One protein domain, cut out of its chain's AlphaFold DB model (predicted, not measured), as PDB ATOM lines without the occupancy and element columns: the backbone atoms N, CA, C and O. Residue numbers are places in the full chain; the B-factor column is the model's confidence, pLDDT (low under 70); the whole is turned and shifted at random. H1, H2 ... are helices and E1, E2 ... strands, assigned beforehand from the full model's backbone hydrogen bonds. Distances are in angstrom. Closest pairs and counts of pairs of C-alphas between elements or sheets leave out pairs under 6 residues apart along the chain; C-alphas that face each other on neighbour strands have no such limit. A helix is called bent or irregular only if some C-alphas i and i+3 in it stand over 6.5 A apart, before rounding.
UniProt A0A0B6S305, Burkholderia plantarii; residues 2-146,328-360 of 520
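Overview. This is residues 2 to 146 and 328 to 360 of the 520 residues of a protein of Burkholderia plantarii (UniProt A0A0B6S305). Two unequal lobes sit side by side along the longest axis: a strongly twisted sheet of five strands with H4 packed on one face, and a smaller sheet of three strands curled round H1. H2 reaches from the smaller lobe to the larger and grazes both sheets, the unnamed stretch near residue 350 passes between the lobes, and residues 328 to 333 stick out as a free arm leading into H4. The printed part has 178 residues, with four named helices and nine named strands in the order E1 E2 E3 E4 E5 H1 E6 E7 H2 E8 H3 E9 H4, of mixed class, helices and strands. The larger sheet runs E3 E2 E1 E4 E8 and is mixed; the smaller runs E5 E7 E6 and is antiparallel. The whole is compact, with a radius of gyration of the C-alphas of 16.6 A and spans of 44 by 39 by 35 A.

Along the chain. Find C-alpha 3 at (-11.097, 24.898, -35.128), where E1, residues 3 to 7, begins. Its sheet continues with E2, residues 24 to 29, E3, residues 35 to 41, E4, residues 51 to 56, and E8, residues 134 to 138; E2 and E3 each span 16.2 A. Next look for the smaller sheet: E5, residues 62 to 67, E6, residues 95 to 99, and E7, residues 108 to 115, the longest strand at 22.6 A. H1 begins at C-alpha 73 (-34.092, 29.479, -20.834) and runs 22.2 A through residues 73 to 87; it is irregular, with C-alphas 83 and 86 lying 7.2 A apart. H2, residues 116 to 128, spans 18.1 A, and H3 has residues 139 to 142. Beyond the cut come E9, residues 332 to 335, and H4, residues 336 to 345, which spans 14.6 A and ends at C-alpha 345 (-21.003, 22.845, -39.894).

Arrangement. Start in the larger sheet, where E1, E2 and E3 make a meander, each strand the antiparallel neighbour of the one before. You will find N 5 and O 27 at 2.8 A between E1 and E2, and N 26 and O 39 at 2.7 A between E2 and E3. E4 is parallel to E1, with N 53 and O 4 at 2.8 A, and E8 is parallel to E4, with N 137 and O 54 at 2.8 A. H4 is on this sheet, forming two layers with it; its closest C-alphas to E1 are those of Ala 340 and Ile 5, 6.2 A apart. H3 touches H4, the closest C-alphas being those of Cys 142 and Gly 342, 4.2 A apart, and H3 only grazes the sheet. E9 pairs with no named strand and meets H4 only through their link. H2 only grazes each sheet; its closest C-alphas to E8 are those of Leu 123 and Leu 134, 7.6 A apart. The closest C-alphas of E7 and E8, those of Ala 112 and Pro 138, are 7.8 A apart. In the smaller sheet, E7 is the antiparallel neighbour of E5, with N 64 and O 111 at 2.9 A, and of E6, with N 96 and O 114 at 2.8 A. E5, H1 and E6 form a split strand-helix-strand unit, two strands running the same way with E7 between them, and its crossover is right-handed. The sheet curls round H1, whose closest C-alphas to E6 are those of Leu 80 and Val 97, 6.5 A apart. In H2 and H4 every O i to N i+4 pair is within hydrogen-bond range; in H1 7 of 11 are, and H3 is too short for such a pair.

Size, cuts and confidence. Look to Lys 75 and Leu 329 for the two C-alphas farthest apart, 49.4 A. Residues 147 to 327 are not printed, and C-alphas 146 and 328 stand 18.0 A apart across this cut. Of the links printed whole, E1 to E2 is long, with 16 residues. The mean pLDDT of the printed part is 88.5; residues 105, 146, 328 to 330 and 358 to 360 are under 70.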
ATOM      1  N   SER A   2      -9.711  29.414 -36.278       92.12
ATOM      2  CA  SER A   2      -9.322  28.011 -36.499       92.12
ATOM      3  C   SER A   2      -9.986  27.085 -35.478       92.12
ATOM      4  O   SER A   2     -10.128  27.457 -34.306       92.12
ATOM      5  N   SER A   3     -10.363  25.889 -35.922       94.44
ATOM      6  CA  SER A   3     -11.097  24.898 -35.128       94.44
ATOM      7  C   SER A   3     -10.376  23.554 -35.163       94.44
ATOM      8  O   SER A   3     -10.030  23.064 -36.236       94.44
ATOM      9  N   LEU A   4     -10.158  22.953 -33.996       95.81
ATOM     10  CA  LEU A   4      -9.681  21.579 -33.848       95.81
ATOM     11  C   LEU A   4     -10.879  20.679 -33.557       95.81
ATOM     12  O   LEU A   4     -11.602  20.930 -32.601       95.81
ATOM     13  N   ILE A   5     -11.083  19.647 -34.358       96.12
ATOM     14  CA  ILE A   5     -12.171  18.680 -34.222       96.12
ATOM     15  C   ILE A   5     -11.565  17.365 -33.757       96.12
ATOM     16  O   ILE A   5     -10.565  16.944 -34.330       96.12
ATOM     17  N   VAL A   6     -12.139  16.744 -32.732       95.06
ATOM     18  CA  VAL A   6     -11.629  15.499 -32.140       95.06
ATOM     19  C   VAL A   6     -12.766  14.491 -32.025       95.06
ATOM     20  O   VAL A   6     -13.834  14.840 -31.521       95.06
ATOM     21  N   LEU A   7     -12.544  13.258 -32.488       94.50
ATOM     22  CA  LEU A   7     -13.457  12.142 -32.248       94.50
ATOM     23  C   LEU A   7     -13.202  11.567 -30.865       94.50
ATOM     24  O   LEU A   7     -12.090  11.121 -30.583       94.50
ATOM     25  N   LEU A   8     -14.230  11.550 -30.023       93.31
ATOM     26  CA  LEU A   8     -14.154  10.872 -28.740       93.31
ATOM     27  C   LEU A   8     -14.625   9.421 -28.885       93.31
ATOM     28  O   LEU A   8     -15.649   9.184 -29.536       93.31
ATOM     29  N   PRO A   9     -13.922   8.451 -28.276       90.88
ATOM     30  CA  PRO A   9     -14.484   7.128 -28.057       90.88
ATOM     31  C   PRO A   9     -15.664   7.231 -27.073       90.88
ATOM     32  O   PRO A   9     -15.875   8.297 -26.479       90.88
ATOM     33  N   PRO A  10     -16.432   6.144 -26.880       90.00
ATOM     34  CA  PRO A  10     -17.478   6.128 -25.871       90.00
ATOM     35  C   PRO A  10     -16.960   6.573 -24.501       90.00
ATOM     36  O   PRO A  10     -15.840   6.219 -24.130       90.00
ATOM     37  N   LEU A  11     -17.765   7.306 -23.732       87.62
ATOM     38  CA  LEU A  11     -17.356   7.870 -22.440       87.62
ATOM     39  C   LEU A  11     -16.940   6.793 -21.432       87.62
ATOM     40  O   LEU A  11     -16.071   7.045 -20.611       87.62
ATOM     41  N   ASP A  12     -17.497   5.582 -21.532       85.31
ATOM     42  CA  ASP A  12     -17.037   4.417 -20.760       85.31
ATOM     43  C   ASP A  12     -15.593   4.022 -21.080       85.31
ATOM     44  O   ASP A  12     -14.854   3.564 -20.213       85.31
ATOM     45  N   ALA A  13     -15.204   4.131 -22.351       82.50
ATOM     46  CA  ALA A  13     -13.896   3.720 -22.841       82.50
ATOM     47  C   ALA A  13     -12.822   4.786 -22.583       82.50
ATOM     48  O   ALA A  13     -11.638   4.452 -22.567       82.50
ATOM     49  N   LEU A  14     -13.229   6.042 -22.380       82.69
ATOM     50  CA  LEU A  14     -12.337   7.166 -22.144       82.69
ATOM     51  C   LEU A  14     -12.083   7.370 -20.648       82.69
ATOM     52  O   LEU A  14     -12.939   7.875 -19.925       82.69
ATOM     53  N   ASP A  15     -10.873   7.062 -20.195       82.25
ATOM     54  CA  ASP A  15     -10.455   7.412 -18.841       82.25
ATOM     55  C   ASP A  15     -10.076   8.903 -18.749       82.25
ATOM     56  O   ASP A  15      -9.213   9.410 -19.472       82.25
ATOM     57  N   ALA A  16     -10.732   9.622 -17.836       75.19
ATOM     58  CA  ALA A  16     -10.527  11.050 -17.613       75.19
ATOM     59  C   ALA A  16      -9.133  11.390 -17.054       75.19
ATOM     60  O   ALA A  16      -8.711  12.545 -17.162       75.19
ATOM     61  N   ALA A  17      -8.406  10.427 -16.476       76.69
ATOM     62  CA  ALA A  17      -7.032  10.640 -16.023       76.69
ATOM     63  C   ALA A  17      -6.015  10.519 -17.172       76.69
ATOM     64  O   ALA A  17      -5.094  11.333 -17.262       76.69
ATOM     65  N   SER A  18      -6.213   9.555 -18.075       80.88
ATOM     66  CA  SER A  18      -5.252   9.188 -19.130       80.88
ATOM     67  C   SER A  18      -5.650   9.608 -20.554       80.88
ATOM     68  O   SER A  18      -4.907   9.360 -21.504       80.88
ATOM     69  N   TRP A  19      -6.770  10.325 -20.743       84.62
ATOM     70  CA  TRP A  19      -7.241  10.750 -22.077       84.62
ATOM     71  C   TRP A  19      -6.206  11.525 -22.905       84.62
ATOM     72  O   TRP A  19      -6.311  11.577 -24.129       84.62
ATOM     73  N   ARG A  20      -5.229  12.168 -22.252       86.44
ATOM     74  CA  ARG A  20      -4.185  12.946 -22.929       86.44
ATOM     75  C   ARG A  20      -3.201  12.070 -23.689       86.44
ATOM     76  O   ARG A  20      -2.685  12.529 -24.707       86.44
ATOM     77  N   ASP A  21      -2.976  10.859 -23.198       86.44
ATOM     78  CA  ASP A  21      -2.023   9.899 -23.749       86.44
ATOM     79  C   ASP A  21      -2.693   8.998 -24.795       86.44
ATOM     80  O   ASP A  21      -2.030   8.472 -25.688       86.44
ATOM     81  N   ALA A  22      -4.024   8.884 -24.740       84.62
ATOM     82  CA  ALA A  22      -4.806   8.146 -25.717       84.62
ATOM     83  C   ALA A  22      -4.698   8.789 -27.121       84.62
ATOM     84  O   ALA A  22      -5.016   9.973 -27.293       84.62
ATOM     85  N   PRO A  23      -4.284   8.032 -28.154       88.44
ATOM     86  CA  PRO A  23      -4.243   8.533 -29.520       88.44
ATOM     87  C   PRO A  23      -5.672   8.695 -30.054       88.44
ATOM     88  O   PRO A  23      -6.389   7.715 -30.246       88.44
ATOM     89  N   LEU A  24      -6.090   9.940 -30.310       91.12
ATOM     90  CA  LEU A  24      -7.438  10.254 -30.789       91.12
ATOM     91  C   LEU A  24      -7.424  10.801 -32.222       91.12
ATOM     92  O   LEU A  24      -6.531  11.585 -32.573       91.12
ATOM     93  N   PRO A  25      -8.425  10.442 -33.050       93.00
ATOM     94  CA  PRO A  25      -8.618  11.053 -34.357       93.00
ATOM     95  C   PRO A  25      -8.915  12.545 -34.210       93.00
ATOM     96  O   PRO A  25      -9.852  12.947 -33.517       93.00
ATOM     97  N   TYR A  26      -8.135  13.375 -34.889       94.56
ATOM     98  CA  TYR A  26      -8.284  14.818 -34.905       94.56
ATOM     99  C   TYR A  26      -8.264  15.363 -36.335       94.56
ATOM    100  O   TYR A  26      -7.740  14.752 -37.265       94.56
ATOM    101  N   ALA A  27      -8.861  16.531 -36.525       94.81
ATOM    102  CA  ALA A  27      -8.799  17.298 -37.759       94.81
ATOM    103  C   ALA A  27      -8.786  18.791 -37.430       94.81
ATOM    104  O   ALA A  27      -9.625  19.290 -36.683       94.81
ATOM    105  N   ARG A  28      -7.824  19.525 -37.978       94.81
ATOM    106  CA  ARG A  28      -7.685  20.967 -37.820       94.81
ATOM    107  C   ARG A  28      -8.151  21.675 -39.080       94.81
ATOM    108  O   ARG A  28      -7.668  21.400 -40.177       94.81
ATOM    109  N   PHE A  29      -9.034  22.642 -38.875       94.00
ATOM    110  CA  PHE A  29      -9.559  23.518 -39.905       94.00
ATOM    111  C   PHE A  29      -9.089  24.956 -39.685       94.00
ATOM    112  O   PHE A  29      -9.016  25.443 -38.549       94.00
ATOM    113  N   ASP A  30      -8.791  25.641 -40.784       93.44
ATOM    114  CA  ASP A  30      -8.473  27.063 -40.788       93.44
ATOM    115  C   ASP A  30      -9.723  27.923 -40.515       93.44
ATOM    116  O   ASP A  30     -10.838  27.438 -40.299       93.44
ATOM    117  N   ARG A  31      -9.562  29.251 -40.535       91.12
ATOM    118  CA  ARG A  31     -10.688  30.180 -40.335       91.12
ATOM    119  C   ARG A  31     -11.724  30.181 -41.467       91.12
ATOM    120  O   ARG A  31     -12.792  30.745 -41.248       91.12
ATOM    121  N   HIS A  32     -11.394  29.630 -42.631       90.75
ATOM    122  CA  HIS A  32     -12.253  29.537 -43.811       90.75
ATOM    123  C   HIS A  32     -12.860  28.130 -43.970       90.75
ATOM    124  O   HIS A  32     -13.520  27.868 -44.972       90.75
ATOM    125  N   GLY A  33     -12.643  27.222 -43.009       88.56
ATOM    126  CA  GLY A  33     -13.144  25.848 -43.055       88.56
ATOM    127  C   GLY A  33     -12.369  24.918 -43.992       88.56
ATOM    128  O   GLY A  33     -12.878  23.860 -44.362       88.56
ATOM    129  N   ARG A  34     -11.142  25.276 -44.382       92.06
ATOM    130  CA  ARG A  34     -10.229  24.402 -45.128       92.06
ATOM    131  C   ARG A  34      -9.485  23.490 -44.162       92.06
ATOM    132  O   ARG A  34      -9.032  23.938 -43.112       92.06
ATOM    133  N   LEU A  35      -9.373  22.215 -44.519       92.56
ATOM    134  CA  LEU A  35      -8.624  21.238 -43.736       92.56
ATOM    135  C   LEU A  35      -7.122  21.531 -43.861       92.56
ATOM    136  O   LEU A  35      -6.606  21.575 -44.974       92.56
ATOM    137  N   GLU A  36      -6.436  21.725 -42.735       92.06
ATOM    138  CA  GLU A  36      -4.983  21.950 -42.690       92.06
ATOM    139  C   GLU A  36      -4.218  20.676 -42.314       92.06
ATOM    140  O   GLU A  36      -3.152  20.404 -42.858       92.06
ATOM    141  N   ARG A  37      -4.741  19.906 -41.351       91.19
ATOM    142  CA  ARG A  37      -4.103  18.684 -40.841       91.19
ATOM    143  C   ARG A  37      -5.160  17.742 -40.279       91.19
ATOM    144  O   ARG A  37      -6.070  18.212 -39.605       91.19
ATOM    145  N   ALA A  38      -5.030  16.444 -40.502       92.00
ATOM    146  CA  ALA A  38      -5.868  15.419 -39.888       92.00
ATOM    147  C   ALA A  38      -5.044  14.169 -39.592       92.00
ATOM    148  O   ALA A  38      -3.991  13.980 -40.195       92.00
ATOM    149  N   GLY A  39      -5.544  13.348 -38.675       90.75
ATOM    150  CA  GLY A  39      -5.092  11.984 -38.424       90.75
ATOM    151  C   GLY A  39      -5.222  11.628 -36.950       90.75
ATOM    152  O   GLY A  39      -6.106  12.155 -36.286       90.75
ATOM    153  N   VAL A  40      -4.382  10.740 -36.425       90.56
ATOM    154  CA  VAL A  40      -4.504  10.232 -35.047       90.56
ATOM    155  C   VAL A  40      -3.294  10.653 -34.228       90.56
ATOM    156  O   VAL A  40      -2.168  10.408 -34.646       90.56
ATOM    157  N   ALA A  41      -3.515  11.296 -33.080       90.69
ATOM    158  CA  ALA A  41      -2.436  11.655 -32.164       90.69
ATOM    159  C   ALA A  41      -2.940  11.866 -30.730       90.69
ATOM    160  O   ALA A  41      -4.117  12.163 -30.511       90.69
ATOM    161  N   ALA A  42      -2.026  11.759 -29.767       91.38
ATOM    162  CA  ALA A  42      -2.247  12.135 -28.373       91.38
ATOM    163  C   ALA A  42      -2.464  13.655 -28.221       91.38
ATOM    164  O   ALA A  42      -2.039  14.452 -29.066       91.38
ATOM    165  N   ALA A  43      -3.084  14.079 -27.116       89.06
ATOM    166  CA  ALA A  43      -3.513  15.464 -26.911       89.06
ATOM    167  C   ALA A  43      -2.368  16.493 -26.945       89.06
ATOM    168  O   ALA A  43      -2.587  17.647 -27.329       89.06
ATOM    169  N   GLY A  44      -1.155  16.076 -26.562       87.12
ATOM    170  CA  GLY A  44       0.055  16.903 -26.591       87.12
ATOM    171  C   GLY A  44       0.567  17.222 -28.001       87.12
ATOM    172  O   GLY A  44       1.150  18.283 -28.207       87.12
ATOM    173  N   ALA A  45       0.295  16.357 -28.982       89.56
ATOM    174  CA  ALA A  45       0.721  16.531 -30.373       89.56
ATOM    175  C   ALA A  45      -0.337  17.235 -31.246       89.56
ATOM    176  O   ALA A  45      -0.107  17.502 -32.429       89.56
ATOM    177  N   TRP A  46      -1.510  17.562 -30.690       91.31
ATOM    178  CA  TRP A  46      -2.544  18.260 -31.446       91.31
ATOM    179  C   TRP A  46      -2.122  19.684 -31.805       91.31
ATOM    180  O   TRP A  46      -1.658  20.442 -30.947       91.31
ATOM    181  N   PRO A  47      -2.386  20.125 -33.044       89.69
ATOM    182  CA  PRO A  47      -2.053  21.475 -33.452       89.69
ATOM    183  C   PRO A  47      -2.879  22.508 -32.665       89.69
ATOM    184  O   PRO A  47      -4.055  22.301 -32.349       89.69
ATOM    185  N   ALA A  48      -2.276  23.662 -32.369       88.00
ATOM    186  CA  ALA A  48      -2.956  24.744 -31.658       88.00
ATOM    187  C   ALA A  48      -4.170  25.257 -32.456       88.00
ATOM    188  O   ALA A  48      -4.082  25.462 -33.663       88.00
ATOM    189  N   ALA A  49      -5.304  25.494 -31.802       89.12
ATOM    190  CA  ALA A  49      -6.499  26.039 -32.442       89.12
ATOM    191  C   ALA A  49      -7.242  26.967 -31.481       89.12
ATOM    192  O   ALA A  49      -7.130  26.828 -30.263       89.12
ATOM    193  N   GLY A  50      -8.001  27.915 -32.035       86.19
ATOM    194  CA  GLY A  50      -8.771  28.872 -31.238       86.19
ATOM    195  C   GLY A  50      -9.983  28.252 -30.540       86.19
ATOM    196  O   GLY A  50     -10.407  28.759 -29.506       86.19
ATOM    197  N   ALA A  51     -10.534  27.166 -31.085       92.12
ATOM    198  CA  ALA A  51     -11.642  26.413 -30.506       92.12
ATOM    199  C   ALA A  51     -11.433  24.905 -30.687       92.12
ATOM    200  O   ALA A  51     -10.791  24.476 -31.649       92.12
ATOM    201  N   THR A  52     -12.002  24.113 -29.781       94.81
ATOM    202  CA  THR A  52     -11.995  22.650 -29.841       94.81
ATOM    203  C   THR A  52     -13.431  22.136 -29.888       94.81
ATOM    204  O   THR A  52     -14.234  22.456 -29.014       94.81
ATOM    205  N   VAL A  53     -13.752  21.365 -30.926       96.12
ATOM    206  CA  VAL A  53     -15.046  20.717 -31.148       96.12
ATOM    207  C   VAL A  53     -14.887  19.225 -30.866       96.12
ATOM    208  O   VAL A  53     -14.128  18.538 -31.545       96.12
ATOM    209  N   LEU A  54     -15.593  18.737 -29.857       95.94
ATOM    210  CA  LEU A  54     -15.615  17.341 -29.448       95.94
ATOM    211  C   LEU A  54     -16.783  16.643 -30.141       95.94
ATOM    212  O   LEU A  54     -17.929  17.061 -29.980       95.94
ATOM    213  N   VAL A  55     -16.503  15.599 -30.910       96.56
ATOM    214  CA  VAL A  55     -17.528  14.739 -31.506       96.56
ATOM    215  C   VAL A  55     -17.778  13.589 -30.539       96.56
ATOM    216  O   VAL A  55     -16.914  12.728 -30.381       96.56
ATOM    217  N   LEU A  56     -18.932  13.594 -29.870       96.00
ATOM    218  CA  LEU A  56     -19.308  12.537 -28.931       96.00
ATOM    219  C   LEU A  56     -19.775  11.294 -29.679       96.00
ATOM    220  O   LEU A  56     -20.564  11.402 -30.623       96.00
ATOM    221  N   ALA A  57     -19.326  10.127 -29.218       94.75
ATOM    222  CA  ALA A  57     -19.757   8.841 -29.740       94.75
ATOM    223  C   ALA A  57     -21.284   8.697 -29.660       94.75
ATOM    224  O   ALA A  57     -21.918   9.094 -28.684       94.75
ATOM    225  N   ALA A  58     -21.876   8.076 -30.681       93.75
ATOM    226  CA  ALA A  58     -23.325   7.895 -30.750       93.75
ATOM    227  C   ALA A  58     -23.890   7.069 -29.581       93.75
ATOM    228  O   ALA A  58     -25.057   7.219 -29.243       93.75
ATOM    229  N   ARG A  59     -23.069   6.211 -28.959       92.75
ATOM    230  CA  ARG A  59     -23.445   5.401 -27.791       92.75
ATOM    231  C   ARG A  59     -23.774   6.254 -26.561       92.75
ATOM    232  O   ARG A  59     -24.612   5.852 -25.767       92.75
ATOM    233  N   ASP A  60     -23.163   7.430 -26.440       93.88
ATOM    234  CA  ASP A  60     -23.388   8.344 -25.315       93.88
ATOM    235  C   ASP A  60     -24.384   9.461 -25.650       93.88
ATOM    236  O   ASP A  60     -24.630  10.334 -24.818       93.88
ATOM    237  N   THR A  61     -24.935   9.476 -26.872       94.19
ATOM    238  CA  THR A  61     -25.861  10.513 -27.337       94.19
ATOM    239  C   THR A  61     -27.127   9.899 -27.924       94.19
ATOM    240  O   THR A  61     -27.093   9.321 -29.011       94.19
ATOM    241  N   LEU A  62     -28.263  10.106 -27.263       94.94
ATOM    242  CA  LEU A  62     -29.579   9.762 -27.799       94.94
ATOM    243  C   LEU A  62     -30.232  11.006 -28.413       94.94
ATOM    244  O   LEU A  62     -30.412  12.010 -27.725       94.94
ATOM    245  N   LEU A  63     -30.584  10.959 -29.699       94.81
ATOM    246  CA  LEU A  63     -31.264  12.045 -30.407       94.81
ATOM    247  C   LEU A  63     -32.736  11.710 -30.622       94.81
ATOM    248  O   LEU A  63     -33.056  10.720 -31.279       94.81
ATOM    249  N   LEU A  64     -33.610  12.583 -30.127       93.88
ATOM    250  CA  LEU A  64     -35.062  12.419 -30.161       93.88
ATOM    251  C   LEU A  64     -35.723  13.673 -30.726       93.88
ATOM    252  O   LEU A  64     -35.273  14.789 -30.462       93.88
ATOM    253  N   ASP A  65     -36.828  13.504 -31.438       92.00
ATOM    254  CA  ASP A  65     -37.716  14.598 -31.817       92.00
ATOM    255  C   ASP A  65     -38.897  14.640 -30.839       92.00
ATOM    256  O   ASP A  65     -39.714  13.722 -30.793       92.00
ATOM    257  N   VAL A  66     -38.980  15.703 -30.034       92.31
ATOM    258  CA  VAL A  66     -40.001  15.861 -28.985       92.31
ATOM    259  C   VAL A  66     -40.773  17.163 -29.163       92.31
ATOM    260  O   VAL A  66     -40.264  18.153 -29.694       92.31
ATOM    261  N   THR A  67     -42.019  17.200 -28.700       90.88
ATOM    262  CA  THR A  67     -42.824  18.427 -28.741       90.88
ATOM    263  C   THR A  67     -42.490  19.288 -27.530       90.88
ATOM    264  O   THR A  67     -42.781  18.908 -26.399       90.88
ATOM    265  N   LEU A  68     -41.880  20.457 -27.749       89.00
ATOM    266  CA  LEU A  68     -41.504  21.358 -26.659       89.00
ATOM    267  C   LEU A  68     -42.538  22.479 -26.476       89.00
ATOM    268  O   LEU A  68     -42.941  23.110 -27.456       89.00
ATOM    269  N   PRO A  69     -42.934  22.793 -25.227       86.12
ATOM    270  CA  PRO A  69     -43.777  23.951 -24.952       86.12
ATOM    271  C   PRO A  69     -43.051  25.263 -25.314       86.12
ATOM    272  O   PRO A  69     -41.816  25.303 -25.307       86.12
ATOM    273  N   PRO A  70     -43.782  26.368 -25.577       85.12
ATOM    274  CA  PRO A  70     -43.219  27.655 -26.001       85.12
ATOM    275  C   PRO A  70     -42.587  28.425 -24.827       85.12
ATOM    276  O   PRO A  70     -42.952  29.554 -24.511       85.12
ATOM    277  N   VAL A  71     -41.640  27.796 -24.137       87.00
ATOM    278  CA  VAL A  71     -40.873  28.378 -23.036       87.00
ATOM    279  C   VAL A  71     -39.388  28.327 -23.358       87.00
ATOM    280  O   VAL A  71     -38.916  27.478 -24.111       87.00
ATOM    281  N   THR A  72     -38.625  29.249 -22.781       85.81
ATOM    282  CA  THR A  72     -37.196  29.409 -23.067       85.81
ATOM    283  C   THR A  72     -36.369  29.433 -21.781       85.81
ATOM    284  O   THR A  72     -36.895  29.516 -20.665       85.81
ATOM    285  N   GLY A  73     -35.048  29.314 -21.929       84.94
ATOM    286  CA  GLY A  73     -34.092  29.479 -20.834       84.94
ATOM    287  C   GLY A  73     -34.286  28.489 -19.682       84.94
ATOM    288  O   GLY A  73     -34.465  27.290 -19.888       84.94
ATOM    289  N   ALA A  74     -34.240  28.996 -18.447       86.62
ATOM    290  CA  ALA A  74     -34.297  28.176 -17.236       86.62
ATOM    291  C   ALA A  74     -35.626  27.420 -17.066       86.62
ATOM    292  O   ALA A  74     -35.630  26.311 -16.534       86.62
ATOM    293  N   LYS A  75     -36.747  27.994 -17.533       87.69
ATOM    294  CA  LYS A  75     -38.057  27.331 -17.474       87.69
ATOM    295  C   LYS A  75     -38.094  26.124 -18.405       87.69
ATOM    296  O   LYS A  75     -38.557  25.072 -17.985       87.69
ATOM    297  N   LEU A  76     -37.541  26.255 -19.614       89.31
ATOM    298  CA  LEU A  76     -37.387  25.128 -20.533       89.31
ATOM    299  C   LEU A  76     -36.527  24.030 -19.907       89.31
ATOM    300  O   LEU A  76     -36.972  22.893 -19.829       89.31
ATOM    301  N   ARG A  77     -35.353  24.386 -19.365       89.44
ATOM    302  CA  ARG A  77     -34.439  23.430 -18.721       89.44
ATOM    303  C   ARG A  77     -35.120  22.581 -17.641       89.44
ATOM    304  O   ARG A  77     -34.851  21.393 -17.560       89.44
ATOM    305  N   ARG A  78     -35.991  23.178 -16.820       90.50
ATOM    306  CA  ARG A  78     -36.719  22.461 -15.754       90.50
ATOM    307  C   ARG A  78     -37.778  21.491 -16.276       90.50
ATOM    308  O   ARG A  78     -38.137  20.577 -15.552       90.50
ATOM    309  N   LEU A  79     -38.292  21.709 -17.487       91.50
ATOM    310  CA  LEU A  79     -39.310  20.853 -18.098       91.50
ATOM    311  C   LEU A  79     -38.709  19.734 -18.949       91.50
ATOM    312  O   LEU A  79     -39.375  18.729 -19.153       91.50
ATOM    313  N   LEU A  80     -37.478  19.905 -19.449       92.19
ATOM    314  CA  LEU A  80     -36.842  18.930 -20.339       92.19
ATOM    315  C   LEU A  80     -36.825  17.499 -19.776       92.19
ATOM    316  O   LEU A  80     -37.207  16.624 -20.545       92.19
ATOM    317  N   PRO A  81     -36.468  17.244 -18.496       91.06
ATOM    318  CA  PRO A  81     -36.467  15.886 -17.943       91.06
ATOM    319  C   PRO A  81     -37.824  15.190 -18.084       91.06
ATOM    320  O   PRO A  81     -37.880  14.074 -18.579       91.06
ATOM    321  N   ASN A  82     -38.913  15.891 -17.761       91.06
ATOM    322  CA  ASN A  82     -40.270  15.345 -17.845       91.06
ATOM    323  C   ASN A  82     -40.702  15.082 -19.297       91.06
ATOM    324  O   ASN A  82     -41.499  14.192 -19.552       91.06
ATOM    325  N   VAL A  83     -40.210  15.875 -20.259       91.19
ATOM    326  CA  VAL A  83     -40.543  15.685 -21.683       91.19
ATOM    327  C   VAL A  83     -39.846  14.453 -22.261       91.19
ATOM    328  O   VAL A  83     -40.397  13.803 -23.142       91.19
ATOM    329  N   VAL A  84     -38.628  14.148 -21.807       92.06
ATOM    330  CA  VAL A  84     -37.866  12.996 -22.311       92.06
ATOM    331  C   VAL A  84     -38.100  11.718 -21.509       92.06
ATOM    332  O   VAL A  84     -37.680  10.664 -21.964       92.06
ATOM    333  N   GLU A  85     -38.772  11.792 -20.357       92.81
ATOM    334  CA  GLU A  85     -39.001  10.675 -19.428       92.81
ATOM    335  C   GLU A  85     -39.573   9.429 -20.120       92.81
ATOM    336  O   GLU A  85     -39.047   8.338 -19.940       92.81
ATOM    337  N   GLU A  86     -40.563   9.588 -21.003       91.00
ATOM    338  CA  GLU A  86     -41.190   8.468 -21.727       91.00
ATOM    339  C   GLU A  86     -40.255   7.764 -22.730       91.00
ATOM    340  O   GLU A  86     -40.551   6.669 -23.204       91.00
ATOM    341  N   HIS A  87     -39.126   8.388 -23.071       89.00
ATOM    342  CA  HIS A  87     -38.149   7.870 -24.027       89.00
ATOM    343  C   HIS A  87     -36.894   7.296 -23.360       89.00
ATOM    344  O   HIS A  87     -36.026   6.771 -24.063       89.00
ATOM    345  N   LEU A  88     -36.768   7.420 -22.037       89.75
ATOM    346  CA  LEU A  88     -35.584   7.014 -21.290       89.75
ATOM    347  C   LEU A  88     -35.877   5.797 -20.415       89.75
ATOM    348  O   LEU A  88     -36.942   5.667 -19.824       89.75
ATOM    349  N   ILE A  89     -34.897   4.898 -20.348       87.50
ATOM    350  CA  ILE A  89     -34.915   3.752 -19.429       87.50
ATOM    351  C   ILE A  89     -34.344   4.171 -18.065       87.50
ATOM    352  O   ILE A  89     -34.815   3.712 -17.026       87.50
ATOM    353  N   ASP A  90     -33.340   5.052 -18.077       83.38
ATOM    354  CA  ASP A  90     -32.693   5.599 -16.885       83.38
ATOM    355  C   ASP A  90     -33.442   6.807 -16.307       83.38
ATOM    356  O   ASP A  90     -34.295   7.416 -16.952       83.38
ATOM    357  N   ASP A  91     -33.062   7.201 -15.088       90.25
ATOM    358  CA  ASP A  91     -33.572   8.408 -14.434       90.25
ATOM    359  C   ASP A  91     -33.288   9.671 -15.284       90.25
ATOM    360  O   ASP A  91     -32.116  10.039 -15.481       90.25
ATOM    361  N   PRO A  92     -34.326  10.400 -15.746       90.38
ATOM    362  CA  PRO A  92     -34.159  11.600 -16.563       90.38
ATOM    363  C   PRO A  92     -33.413  12.724 -15.827       90.38
ATOM    364  O   PRO A  92     -32.853  13.609 -16.475       90.38
ATOM    365  N   GLN A  93     -33.348  12.707 -14.489       89.38
ATOM    366  CA  GLN A  93     -32.582  13.686 -13.706       89.38
ATOM    367  C   GLN A  93     -31.065  13.462 -13.768       89.38
ATOM    368  O   GLN A  93     -30.287  14.400 -13.556       89.38
ATOM    369  N   ARG A  94     -30.623  12.239 -14.086       91.75
ATOM    370  CA  ARG A  94     -29.207  11.918 -14.330       91.75
ATOM    371  C   ARG A  94     -28.759  12.294 -15.739       91.75
ATOM    372  O   ARG A  94     -27.562  12.308 -16.017       91.75
ATOM    373  N   CYS A  95     -29.697  12.671 -16.600       92.81
ATOM    374  CA  CYS A  95     -29.431  13.039 -17.975       92.81
ATOM    375  C   CYS A  95     -29.291  14.557 -18.149       92.81
ATOM    376  O   CYS A  95     -30.019  15.363 -17.567       92.81
ATOM    377  N   HIS A  96     -28.363  14.965 -19.007       94.69
ATOM    378  CA  HIS A  96     -28.334  16.303 -19.570       94.69
ATOM    379  C   HIS A  96     -29.072  16.306 -20.909       94.69
ATOM    380  O   HIS A  96     -28.771  15.506 -21.792       94.69
ATOM    381  N   VAL A  97     -30.013  17.238 -21.067       94.88
ATOM    382  CA  VAL A  97     -30.798  17.397 -22.295       94.88
ATOM    383  C   VAL A  97     -30.431  18.718 -22.971       94.88
ATOM    384  O   VAL A  97     -30.717  19.800 -22.450       94.88
ATOM    385  N   ALA A  98     -29.812  18.630 -24.145       94.69
ATOM    386  CA  ALA A  98     -29.510  19.766 -25.010       94.69
ATOM    387  C   ALA A  98     -30.575  19.897 -26.103       94.69
ATOM    388  O   ALA A  98     -31.100  18.896 -26.588       94.69
ATOM    389  N   VAL A  99     -30.905  21.125 -26.511       93.75
ATOM    390  CA  VAL A  99     -32.000  21.372 -27.461       93.75
ATOM    391  C   VAL A  99     -31.458  21.915 -28.779       93.75
ATOM    392  O   VAL A  99     -30.701  22.885 -28.804       93.75
ATOM    393  N   GLY A 100     -31.882  21.323 -29.889       88.62
ATOM    394  CA  GLY A 100     -31.505  21.746 -31.233       88.62
ATOM    395  C   GLY A 100     -32.126  23.081 -31.651       88.62
ATOM    396  O   GLY A 100     -33.037  23.596 -30.987       88.62
ATOM    397  N   PRO A 101     -31.665  23.663 -32.771       83.94
ATOM    398  CA  PRO A 101     -32.231  24.900 -33.301       83.94
ATOM    399  C   PRO A 101     -33.737  24.745 -33.562       83.94
ATOM    400  O   PRO A 101     -34.198  23.712 -34.049       83.94
ATOM    401  N   ALA A 102     -34.513  25.772 -33.209       78.94
ATOM    402  CA  ALA A 102     -35.945  25.796 -33.490       78.94
ATOM    403  C   ALA A 102     -36.175  25.988 -34.997       78.94
ATOM    404  O   ALA A 102     -35.591  26.893 -35.594       78.94
ATOM    405  N   LEU A 103     -37.032  25.162 -35.602       74.00
ATOM    406  CA  LEU A 103     -37.531  25.422 -36.951       74.00
ATOM    407  C   LEU A 103     -38.758  26.330 -36.862       74.00
ATOM    408  O   LEU A 103     -39.634  26.127 -36.020       74.00
ATOM    409  N   ALA A 104     -38.817  27.338 -37.732       70.75
ATOM    410  CA  ALA A 104     -39.937  28.268 -37.781       70.75
ATOM    411  C   ALA A 104     -41.259  27.513 -38.015       70.75
ATOM    412  O   ALA A 104     -41.366  26.713 -38.941       70.75
ATOM    413  N   GLY A 105     -42.254  27.769 -37.161       68.88
ATOM    414  CA  GLY A 105     -43.593  27.183 -37.276       68.88
ATOM    415  C   GLY A 105     -43.749  25.746 -36.763       68.88
ATOM    416  O   GLY A 105     -44.848  25.211 -36.864       68.88
ATOM    417  N   GLN A 106     -42.708  25.120 -36.196       77.06
ATOM    418  CA  GLN A 106     -42.785  23.756 -35.651       77.06
ATOM    419  C   GLN A 106     -42.674  23.746 -34.121       77.06
ATOM    420  O   GLN A 106     -41.783  24.365 -33.540       77.06
ATOM    421  N   THR A 107     -43.578  23.014 -33.467       79.19
ATOM    422  CA  THR A 107     -43.525  22.723 -32.022       79.19
ATOM    423  C   THR A 107     -42.624  21.528 -31.708       79.19
ATOM    424  O   THR A 107     -42.120  21.414 -30.589       79.19
ATOM    425  N   GLN A 108     -42.382  20.664 -32.699       86.38
ATOM    426  CA  GLN A 108     -41.385  19.609 -32.601       86.38
ATOM    427  C   GLN A 108     -39.980  20.193 -32.674       86.38
ATOM    428  O   GLN A 108     -39.626  20.959 -33.575       86.38
ATOM    429  N   ARG A 109     -39.171  19.823 -31.689       89.62
ATOM    430  CA  ARG A 109     -37.777  20.207 -31.583       89.62
ATOM    431  C   ARG A 109     -36.963  18.984 -31.240       89.62
ATOM    432  O   ARG A 109     -37.324  18.173 -30.396       89.62
ATOM    433  N   GLN A 110     -35.813  18.925 -31.877       91.44
ATOM    434  CA  GLN A 110     -34.854  17.890 -31.599       91.44
ATOM    435  C   GLN A 110     -34.171  18.130 -30.255       91.44
ATOM    436  O   GLN A 110     -33.763  19.258 -29.958       91.44
ATOM    437  N   VAL A 111     -33.994  17.069 -29.482       94.50
ATOM    438  CA  VAL A 111     -33.228  17.056 -28.241       94.50
ATOM    439  C   VAL A 111     -32.152  15.980 -28.300       94.50
ATOM    440  O   VAL A 111     -32.334  14.939 -28.926       94.50
ATOM    441  N   ALA A 112     -31.022  16.254 -27.657       95.44
ATOM    442  CA  ALA A 112     -29.949  15.299 -27.445       95.44
ATOM    443  C   ALA A 112     -29.839  15.019 -25.952       95.44
ATOM    444  O   ALA A 112     -29.736  15.958 -25.160       95.44
ATOM    445  N   VAL A 113     -29.853  13.745 -25.587       95.56
ATOM    446  CA  VAL A 113     -29.742  13.274 -24.212       95.56
ATOM    447  C   VAL A 113     -28.382  12.609 -24.032       95.56
ATOM    448  O   VAL A 113     -27.994  11.771 -24.846       95.56
ATOM    449  N   VAL A 114     -27.660  13.011 -22.987       95.31
ATOM    450  CA  VAL A 114     -26.351  12.464 -22.597       95.31
ATOM    451  C   VAL A 114     -26.300  12.265 -21.082       95.31
ATOM    452  O   VAL A 114     -27.004  12.965 -20.353       95.31
ATOM    453  N   ASP A 115     -25.451  11.368 -20.581       94.38
ATOM    454  CA  ASP A 115     -25.226  11.240 -19.133       94.38
ATOM    455  C   ASP A 115     -24.592  12.525 -18.570       94.38
ATOM    456  O   ASP A 115     -23.557  12.996 -19.054       94.38
ATOM    457  N   ARG A 116     -25.221  13.122 -17.552       93.19
ATOM    458  CA  ARG A 116     -24.830  14.438 -17.024       93.19
ATOM    459  C   ARG A 116     -23.483  14.407 -16.310       93.19
ATOM    460  O   ARG A 116     -22.718  15.367 -16.415       93.19
ATOM    461  N   GLU A 117     -23.220  13.358 -15.541       92.31
ATOM    462  CA  GLU A 117     -22.036  13.259 -14.686       92.31
ATOM    463  C   GLU A 117     -20.795  12.973 -15.531       92.31
ATOM    464  O   GLU A 117     -19.814  13.715 -15.462       92.31
ATOM    465  N   ARG A 118     -20.883  11.980 -16.416       91.81
ATOM    466  CA  ARG A 118     -19.802  11.585 -17.323       91.81
ATOM    467  C   ARG A 118     -19.472  12.681 -18.323       91.81
ATOM    468  O   ARG A 118     -18.300  12.986 -18.541       91.81
ATOM    469  N   PHE A 119     -20.489  13.338 -18.888       93.88
ATOM    470  CA  PHE A 119     -20.264  14.481 -19.772       93.88
ATOM    471  C   PHE A 119     -19.620  15.660 -19.028       93.88
ATOM    472  O   PHE A 119     -18.768  16.355 -19.578       93.88
ATOM    473  N   GLY A 120     -19.980  15.872 -17.758       92.56
ATOM    474  CA  GLY A 120     -19.340  16.874 -16.907       92.56
ATOM    475  C   GLY A 120     -17.873  16.588 -16.658       92.56
ATOM    476  O   GLY A 120     -17.047  17.450 -16.952       92.56
ATOM    477  N   ALA A 121     -17.565  15.373 -16.212       91.06
ATOM    478  CA  ALA A 121     -16.198  14.924 -15.990       91.06
ATOM    479  C   ALA A 121     -15.342  15.069 -17.258       91.06
ATOM    480  O   ALA A 121     -14.222  15.575 -17.186       91.06
ATOM    481  N   LEU A 122     -15.890  14.723 -18.430       92.12
ATOM    482  CA  LEU A 122     -15.232  14.931 -19.720       92.12
ATOM    483  C   LEU A 122     -14.883  16.410 -19.946       92.12
ATOM    484  O   LEU A 122     -13.727  16.740 -20.220       92.12
ATOM    485  N   LEU A 123     -15.865  17.315 -19.871       91.94
ATOM    486  CA  LEU A 123     -15.609  18.734 -20.139       91.94
ATOM    487  C   LEU A 123     -14.613  19.328 -19.140       91.94
ATOM    488  O   LEU A 123     -13.766  20.133 -19.532       91.94
ATOM    489  N   ASP A 124     -14.691  18.918 -17.877       89.94
ATOM    490  CA  ASP A 124     -13.800  19.390 -16.820       89.94
ATOM    491  C   ASP A 124     -12.364  18.875 -17.044       89.94
ATOM    492  O   ASP A 124     -11.410  19.649 -16.922       89.94
ATOM    493  N   ALA A 125     -12.192  17.628 -17.498       89.44
ATOM    494  CA  ALA A 125     -10.892  17.063 -17.870       89.44
ATOM    495  C   ALA A 125     -10.244  17.808 -19.055       89.44
ATOM    496  O   ALA A 125      -9.052  18.142 -19.019       89.44
ATOM    497  N   PHE A 126     -11.026  18.149 -20.087       90.06
ATOM    498  CA  PHE A 126     -10.552  18.946 -21.226       90.06
ATOM    499  C   PHE A 126     -10.244  20.400 -20.834       90.06
ATOM    500  O   PHE A 126      -9.246  20.971 -21.293       90.06
ATOM    501  N   ALA A 127     -11.054  20.996 -19.956       87.75
ATOM    502  CA  ALA A 127     -10.820  22.336 -19.427       87.75
ATOM    503  C   ALA A 127      -9.537  22.396 -18.578       87.75
ATOM    504  O   ALA A 127      -8.729  23.311 -18.761       87.75
ATOM    505  N   ALA A 128      -9.294  21.390 -17.730       86.94
ATOM    506  CA  ALA A 128      -8.042  21.214 -16.989       86.94
ATOM    507  C   ALA A 128      -6.834  20.981 -17.921       86.94
ATOM    508  O   ALA A 128      -5.701  21.317 -17.583       86.94
ATOM    509  N   GLY A 129      -7.075  20.461 -19.131       84.06
ATOM    510  CA  GLY A 129      -6.128  20.405 -20.255       84.06
ATOM    511  C   GLY A 129      -5.825  21.738 -20.941       84.06
ATOM    512  O   GLY A 129      -5.138  21.751 -21.957       84.06
ATOM    513  N   GLY A 130      -6.342  22.860 -20.433       84.62
ATOM    514  CA  GLY A 130      -6.112  24.192 -20.995       84.62
ATOM    515  C   GLY A 130      -7.003  24.531 -22.195       84.62
ATOM    516  O   GLY A 130      -6.884  25.620 -22.766       84.62
ATOM    517  N   ARG A 131      -7.937  23.652 -22.581       85.12
ATOM    518  CA  ARG A 131      -8.881  23.902 -23.680       85.12
ATOM    519  C   ARG A 131     -10.074  24.706 -23.152       85.12
ATOM    520  O   ARG A 131     -11.022  24.166 -22.604       85.12
ATOM    521  N   ARG A 132     -10.021  26.034 -23.303       79.31
ATOM    522  CA  ARG A 132     -11.030  26.963 -22.741       79.31
ATOM    523  C   ARG A 132     -12.283  27.165 -23.597       79.31
ATOM    524  O   ARG A 132     -13.314  27.583 -23.080       79.31
ATOM    525  N   ARG A 133     -12.191  26.942 -24.911       89.31
ATOM    526  CA  ARG A 133     -13.301  27.100 -25.864       89.31
ATOM    527  C   ARG A 133     -13.703  25.729 -26.384       89.31
ATOM    528  O   ARG A 133     -13.247  25.318 -27.448       89.31
ATOM    529  N   LEU A 134     -14.506  25.042 -25.581       92.19
ATOM    530  CA  LEU A 134     -15.052  23.730 -25.893       92.19
ATOM    531  C   LEU A 134     -16.443  23.870 -26.498       92.19
ATOM    532  O   LEU A 134     -17.247  24.690 -26.054       92.19
ATOM    533  N   ARG A 135     -16.689  23.052 -27.509       94.19
ATOM    534  CA  ARG A 135     -17.990  22.806 -28.112       94.19
ATOM    535  C   ARG A 135     -18.141  21.300 -28.251       94.19
ATOM    536  O   ARG A 135     -17.164  20.643 -28.595       94.19
ATOM    537  N   ALA A 136     -19.325  20.759 -28.019       96.06
ATOM    538  CA  ALA A 136     -19.559  19.323 -28.100       96.06
ATOM    539  C   ALA A 136     -20.716  19.045 -29.059       96.06
ATOM    540  O   ALA A 136     -21.744  19.713 -29.003       96.06
ATOM    541  N   VAL A 137     -20.550  18.094 -29.974       96.56
ATOM    542  CA  VAL A 137     -21.539  17.782 -31.013       96.56
ATOM    543  C   VAL A 137     -21.809  16.277 -31.059       96.56
ATOM    544  O   VAL A 137     -20.868  15.496 -30.914       96.56
ATOM    545  N   PRO A 138     -23.060  15.836 -31.281       96.50
ATOM    546  CA  PRO A 138     -23.358  14.420 -31.488       96.50
ATOM    547  C   PRO A 138     -22.764  13.918 -32.805       96.50
ATOM    548  O   PRO A 138     -22.940  14.566 -33.844       96.50
ATOM    549  N   LEU A 139     -22.139  12.737 -32.798       95.19
ATOM    550  CA  LEU A 139     -21.610  12.102 -34.011       95.19
ATOM    551  C   LEU A 139     -22.669  11.968 -35.112       95.19
ATOM    552  O   LEU A 139     -22.384  12.224 -36.279       95.19
ATOM    553  N   ILE A 140     -23.904  11.633 -34.736       93.50
ATOM    554  CA  ILE A 140     -25.016  11.403 -35.669       93.50
ATOM    555  C   ILE A 140     -25.297  12.654 -36.521       93.50
ATOM    556  O   ILE A 140     -25.547  12.550 -37.718       93.50
ATOM    557  N   HIS A 141     -25.165  13.859 -35.960       91.69
ATOM    558  CA  HIS A 141     -25.334  15.103 -36.721       91.69
ATOM    559  C   HIS A 141     -24.165  15.445 -37.645       91.69
ATOM    560  O   HIS A 141     -24.303  16.306 -38.512       91.69
ATOM    561  N   CYS A 142     -23.023  14.789 -37.461       92.00
ATOM    562  CA  CYS A 142     -21.838  14.971 -38.288       92.00
ATOM    563  C   CYS A 142     -21.848  14.045 -39.514       92.00
ATOM    564  O   CYS A 142     -21.084  14.264 -40.453       92.00
ATOM    565  N   MET A 143     -22.708  13.022 -39.514       89.94
ATOM    566  CA  MET A 143     -22.901  12.136 -40.656       89.94
ATOM    567  C   MET A 143     -23.551  12.910 -41.815       89.94
ATOM    568  O   MET A 143     -24.496  13.676 -41.568       89.94
ATOM    569  N   PRO A 144     -23.088  12.718 -43.068       79.12
ATOM    570  CA  PRO A 144     -23.691  13.354 -44.239       79.12
ATOM    571  C   PRO A 144     -25.189  13.040 -44.293       79.12
ATOM    572  O   PRO A 144     -25.608  12.045 -43.724       79.12
ATOM    573  N   PRO A 145     -26.039  13.887 -44.884       70.56
ATOM    574  CA  PRO A 145     -27.426  13.513 -45.121       70.56
ATOM    575  C   PRO A 145     -27.476  12.340 -46.104       70.56
ATOM    576  O   PRO A 145     -26.795  12.382 -47.133       70.56
ATOM    577  N   GLY A 146     -28.306  11.339 -45.799       61.84
ATOM    578  CA  GLY A 146     -28.531  10.189 -46.673       61.84
ATOM    579  C   GLY A 146     -28.833  10.678 -48.068       61.84
ATOM    580  O   GLY A 146     -29.790  11.428 -48.252       61.84
ATOM    581  N   PRO A 328     -20.031  -5.943 -43.968       51.91
ATOM    582  CA  PRO A 328     -20.960  -6.114 -45.068       51.91
ATOM    583  C   PRO A 328     -20.245  -5.628 -46.318       51.91
ATOM    584  O   PRO A 328     -19.762  -4.500 -46.340       51.91
ATOM    585  N   LEU A 329     -20.113  -6.485 -47.335       50.97
ATOM    586  CA  LEU A 329     -19.356  -6.183 -48.562       50.97
ATOM    587  C   LEU A 329     -19.874  -4.907 -49.268       50.97
ATOM    588  O   LEU A 329     -19.246  -4.399 -50.190       50.97
ATOM    589  N   ALA A 330     -21.012  -4.371 -48.810       58.28
ATOM    590  CA  ALA A 330     -21.638  -3.119 -49.212       58.28
ATOM    591  C   ALA A 330     -21.318  -1.891 -48.318       58.28
ATOM    592  O   ALA A 330     -21.836  -0.804 -48.592       58.28
ATOM    593  N   ALA A 331     -20.519  -2.020 -47.250       70.88
ATOM    594  CA  ALA A 331     -20.149  -0.901 -46.385       70.88
ATOM    595  C   ALA A 331     -19.263   0.090 -47.144       70.88
ATOM    596  O   ALA A 331     -18.172  -0.236 -47.609       70.88
ATOM    597  N   ARG A 332     -19.720   1.337 -47.243       85.31
ATOM    598  CA  ARG A 332     -18.960   2.413 -47.878       85.31
ATOM    599  C   ARG A 332     -17.939   2.957 -46.887       85.31
ATOM    600  O   ARG A 332     -18.301   3.366 -45.787       85.31
ATOM    601  N   THR A 333     -16.673   3.038 -47.272       85.50
ATOM    602  CA  THR A 333     -15.663   3.704 -46.440       85.50
ATOM    603  C   THR A 333     -15.990   5.192 -46.318       85.50
ATOM    604  O   THR A 333     -16.139   5.882 -47.328       85.50
ATOM    605  N   MET A 334     -16.102   5.696 -45.091       87.88
ATOM    606  CA  MET A 334     -16.298   7.112 -44.798       87.88
ATOM    607  C   MET A 334     -15.014   7.679 -44.188       87.88
ATOM    608  O   MET A 334     -14.687   7.310 -43.062       87.88
ATOM    609  N   PRO A 335     -14.288   8.568 -44.884       91.38
ATOM    610  CA  PRO A 335     -13.085   9.170 -44.328       91.38
ATOM    611  C   PRO A 335     -13.434  10.096 -43.156       91.38
ATOM    612  O   PRO A 335     -14.422  10.841 -43.207       91.38
ATOM    613  N   TRP A 336     -12.614  10.060 -42.103       92.44
ATOM    614  CA  TRP A 336     -12.765  10.885 -40.900       92.44
ATOM    615  C   TRP A 336     -12.919  12.378 -41.217       92.44
ATOM    616  O   TRP A 336     -13.734  13.065 -40.605       92.44
ATOM    617  N   GLU A 337     -12.219  12.887 -42.228       92.06
ATOM    618  CA  GLU A 337     -12.266  14.285 -42.655       92.06
ATOM    619  C   GLU A 337     -13.667  14.718 -43.101       92.06
ATOM    620  O   GLU A 337     -14.041  15.882 -42.931       92.06
ATOM    621  N   THR A 338     -14.454  13.800 -43.674       91.88
ATOM    622  CA  THR A 338     -15.846  14.062 -44.061       91.88
ATOM    623  C   THR A 338     -16.719  14.242 -42.827       91.88
ATOM    624  O   THR A 338     -17.469  15.215 -42.754       91.88
ATOM    625  N   LEU A 339     -16.563  13.370 -41.829       92.69
ATOM    626  CA  LEU A 339     -17.297  13.469 -40.568       92.69
ATOM    627  C   LEU A 339     -16.872  14.714 -39.776       92.69
ATOM    628  O   LEU A 339     -17.716  15.466 -39.291       92.69
ATOM    629  N   ALA A 340     -15.571  15.001 -39.721       93.50
ATOM    630  CA  ALA A 340     -15.046  16.198 -39.079       93.50
ATOM    631  C   ALA A 340     -15.569  17.479 -39.749       93.50
ATOM    632  O   ALA A 340     -15.977  18.422 -39.074       93.50
ATOM    633  N   ARG A 341     -15.655  17.517 -41.085       93.44
ATOM    634  CA  ARG A 341     -16.281  18.644 -41.792       93.44
ATOM    635  C   ARG A 341     -17.761  18.802 -41.427       93.44
ATOM    636  O   ARG A 341     -18.210  19.932 -41.236       93.44
ATOM    637  N   GLY A 342     -18.489  17.697 -41.263       91.94
ATOM    638  CA  GLY A 342     -19.855  17.699 -40.729       91.94
ATOM    639  C   GLY A 342     -19.937  18.313 -39.326       91.94
ATOM    640  O   GLY A 342     -20.793  19.156 -39.070       91.94
ATOM    641  N   ALA A 343     -18.988  17.990 -38.442       93.50
ATOM    642  CA  ALA A 343     -18.904  18.568 -37.098       93.50
ATOM    643  C   ALA A 343     -18.665  20.091 -37.103       93.50
ATOM    644  O   ALA A 343     -19.235  20.812 -36.275       93.50
ATOM    645  N   LEU A 344     -17.869  20.600 -38.053       91.44
ATOM    646  CA  LEU A 344     -17.623  22.037 -38.216       91.44
ATOM    647  C   LEU A 344     -18.916  22.804 -38.543       91.44
ATOM    648  O   LEU A 344     -19.143  23.878 -37.988       91.44
ATOM    649  N   GLY A 345     -19.744  22.247 -39.434       88.75
ATOM    650  CA  GLY A 345     -21.003  22.845 -39.894       88.75
ATOM    651  C   GLY A 345     -22.232  22.488 -39.056       88.75
ATOM    652  O   GLY A 345     -23.300  23.060 -39.272       88.75
ATOM    653  N   CYS A 346     -22.109  21.557 -38.109       90.56
ATOM    654  CA  CYS A 346     -23.214  21.133 -37.260       90.56
ATOM    655  C   CYS A 346     -23.789  22.349 -36.508       90.56
ATOM    656  O   CYS A 346     -23.016  23.074 -35.887       90.56
ATOM    657  N   PRO A 347     -25.110  22.601 -36.520       87.50
ATOM    658  CA  PRO A 347     -25.723  23.690 -35.753       87.50
ATOM    659  C   PRO A 347     -26.060  23.286 -34.309       87.50
ATOM    660  O   PRO A 347     -26.416  24.137 -33.497       87.50
ATOM    661  N   PHE A 348     -25.978  21.994 -33.985       91.50
ATOM    662  CA  PHE A 348     -26.313  21.446 -32.676       91.50
ATOM    663  C   PHE A 348     -25.100  21.529 -31.742       91.50
ATOM    664  O   PHE A 348     -24.008  21.120 -32.122       91.50
ATOM    665  N   ASP A 349     -25.261  22.057 -30.532       94.00
ATOM    666  CA  ASP A 349     -24.212  22.084 -29.502       94.00
ATOM    667  C   ASP A 349     -24.755  21.452 -28.221       94.00
ATOM    668  O   ASP A 349     -25.861  21.779 -27.804       94.00
ATOM    669  N   LEU A 350     -23.999  20.545 -27.613       94.62
ATOM    670  CA  LEU A 350     -24.320  19.901 -26.340       94.62
ATOM    671  C   LEU A 350     -23.893  20.759 -25.145       94.62
ATOM    672  O   LEU A 350     -24.407  20.585 -24.046       94.62
ATOM    673  N   CYS A 351     -22.990  21.723 -25.340       93.69
ATOM    674  CA  CYS A 351     -22.567  22.665 -24.308       93.69
ATOM    675  C   CYS A 351     -23.637  23.753 -24.079       93.69
ATOM    676  O   CYS A 351     -23.420  24.936 -24.340       93.69
ATOM    677  N   GLN A 352     -24.817  23.358 -23.592       92.50
ATOM    678  CA  GLN A 352     -25.943  24.248 -23.293       92.50
ATOM    679  C   GLN A 352     -26.255  24.293 -21.795       92.50
ATOM    680  O   GLN A 352     -25.836  23.445 -21.009       92.50
ATOM    681  N   PHE A 353     -27.036  25.296 -21.387       91.44
ATOM    682  CA  PHE A 353     -27.519  25.459 -20.014       91.44
ATOM    683  C   PHE A 353     -26.388  25.446 -18.964       91.44
ATOM    684  O   PHE A 353     -25.637  26.411 -18.876       91.44
ATOM    685  N   GLU A 354     -26.260  24.387 -18.160       88.69
ATOM    686  CA  GLU A 354     -25.186  24.243 -17.160       88.69
ATOM    687  C   GLU A 354     -23.811  23.950 -17.772       88.69
ATOM    688  O   GLU A 354     -22.786  24.208 -17.144       88.69
ATOM    689  N   PHE A 355     -23.776  23.432 -18.998       90.69
ATOM    690  CA  PHE A 355     -22.556  23.192 -19.766       90.69
ATOM    691  C   PHE A 355     -22.242  24.355 -20.717       90.69
ATOM    692  O   PHE A 355     -21.284  24.273 -21.481       90.69
ATOM    693  N   ALA A 356     -23.010  25.454 -20.663       87.12
ATOM    694  CA  ALA A 356     -22.762  26.625 -21.495       87.12
ATOM    695  C   ALA A 356     -21.391  27.263 -21.186       87.12
ATOM    696  O   ALA A 356     -21.018  27.377 -20.009       87.12
ATOM    697  N   PRO A 357     -20.653  27.747 -22.205       72.75
ATOM    698  CA  PRO A 357     -19.383  28.439 -22.006       72.75
ATOM    699  C   PRO A 357     -19.559  29.642 -21.066       72.75
ATOM    700  O   PRO A 357     -20.208  30.628 -21.413       72.75
ATOM    701  N   GLY A 358     -19.001  29.552 -19.854       66.00
ATOM    702  CA  GLY A 358     -19.130  30.566 -18.798       66.00
ATOM    703  C   GLY A 358     -19.928  30.134 -17.562       66.00
ATOM    704  O   GLY A 358     -19.800  30.783 -16.530       66.00
ATOM    705  N   ALA A 359     -20.684  29.031 -17.617       61.16
ATOM    706  CA  ALA A 359     -21.373  28.468 -16.449       61.16
ATOM    707  C   ALA A 359     -20.434  27.657 -15.530       61.16
ATOM    708  O   ALA A 359     -20.624  27.636 -14.319       61.16
ATOM    709  N   ARG A 360     -19.396  27.028 -16.105       59.09
ATOM    710  CA  ARG A 360     -18.401  26.181 -15.407       59.09
ATOM    711  C   ARG A 360     -17.159  26.909 -14.898       59.09
ATOM    712  O   ARG A 360     -16.323  26.318 -14.224       59.09
TER     713      ARG A 360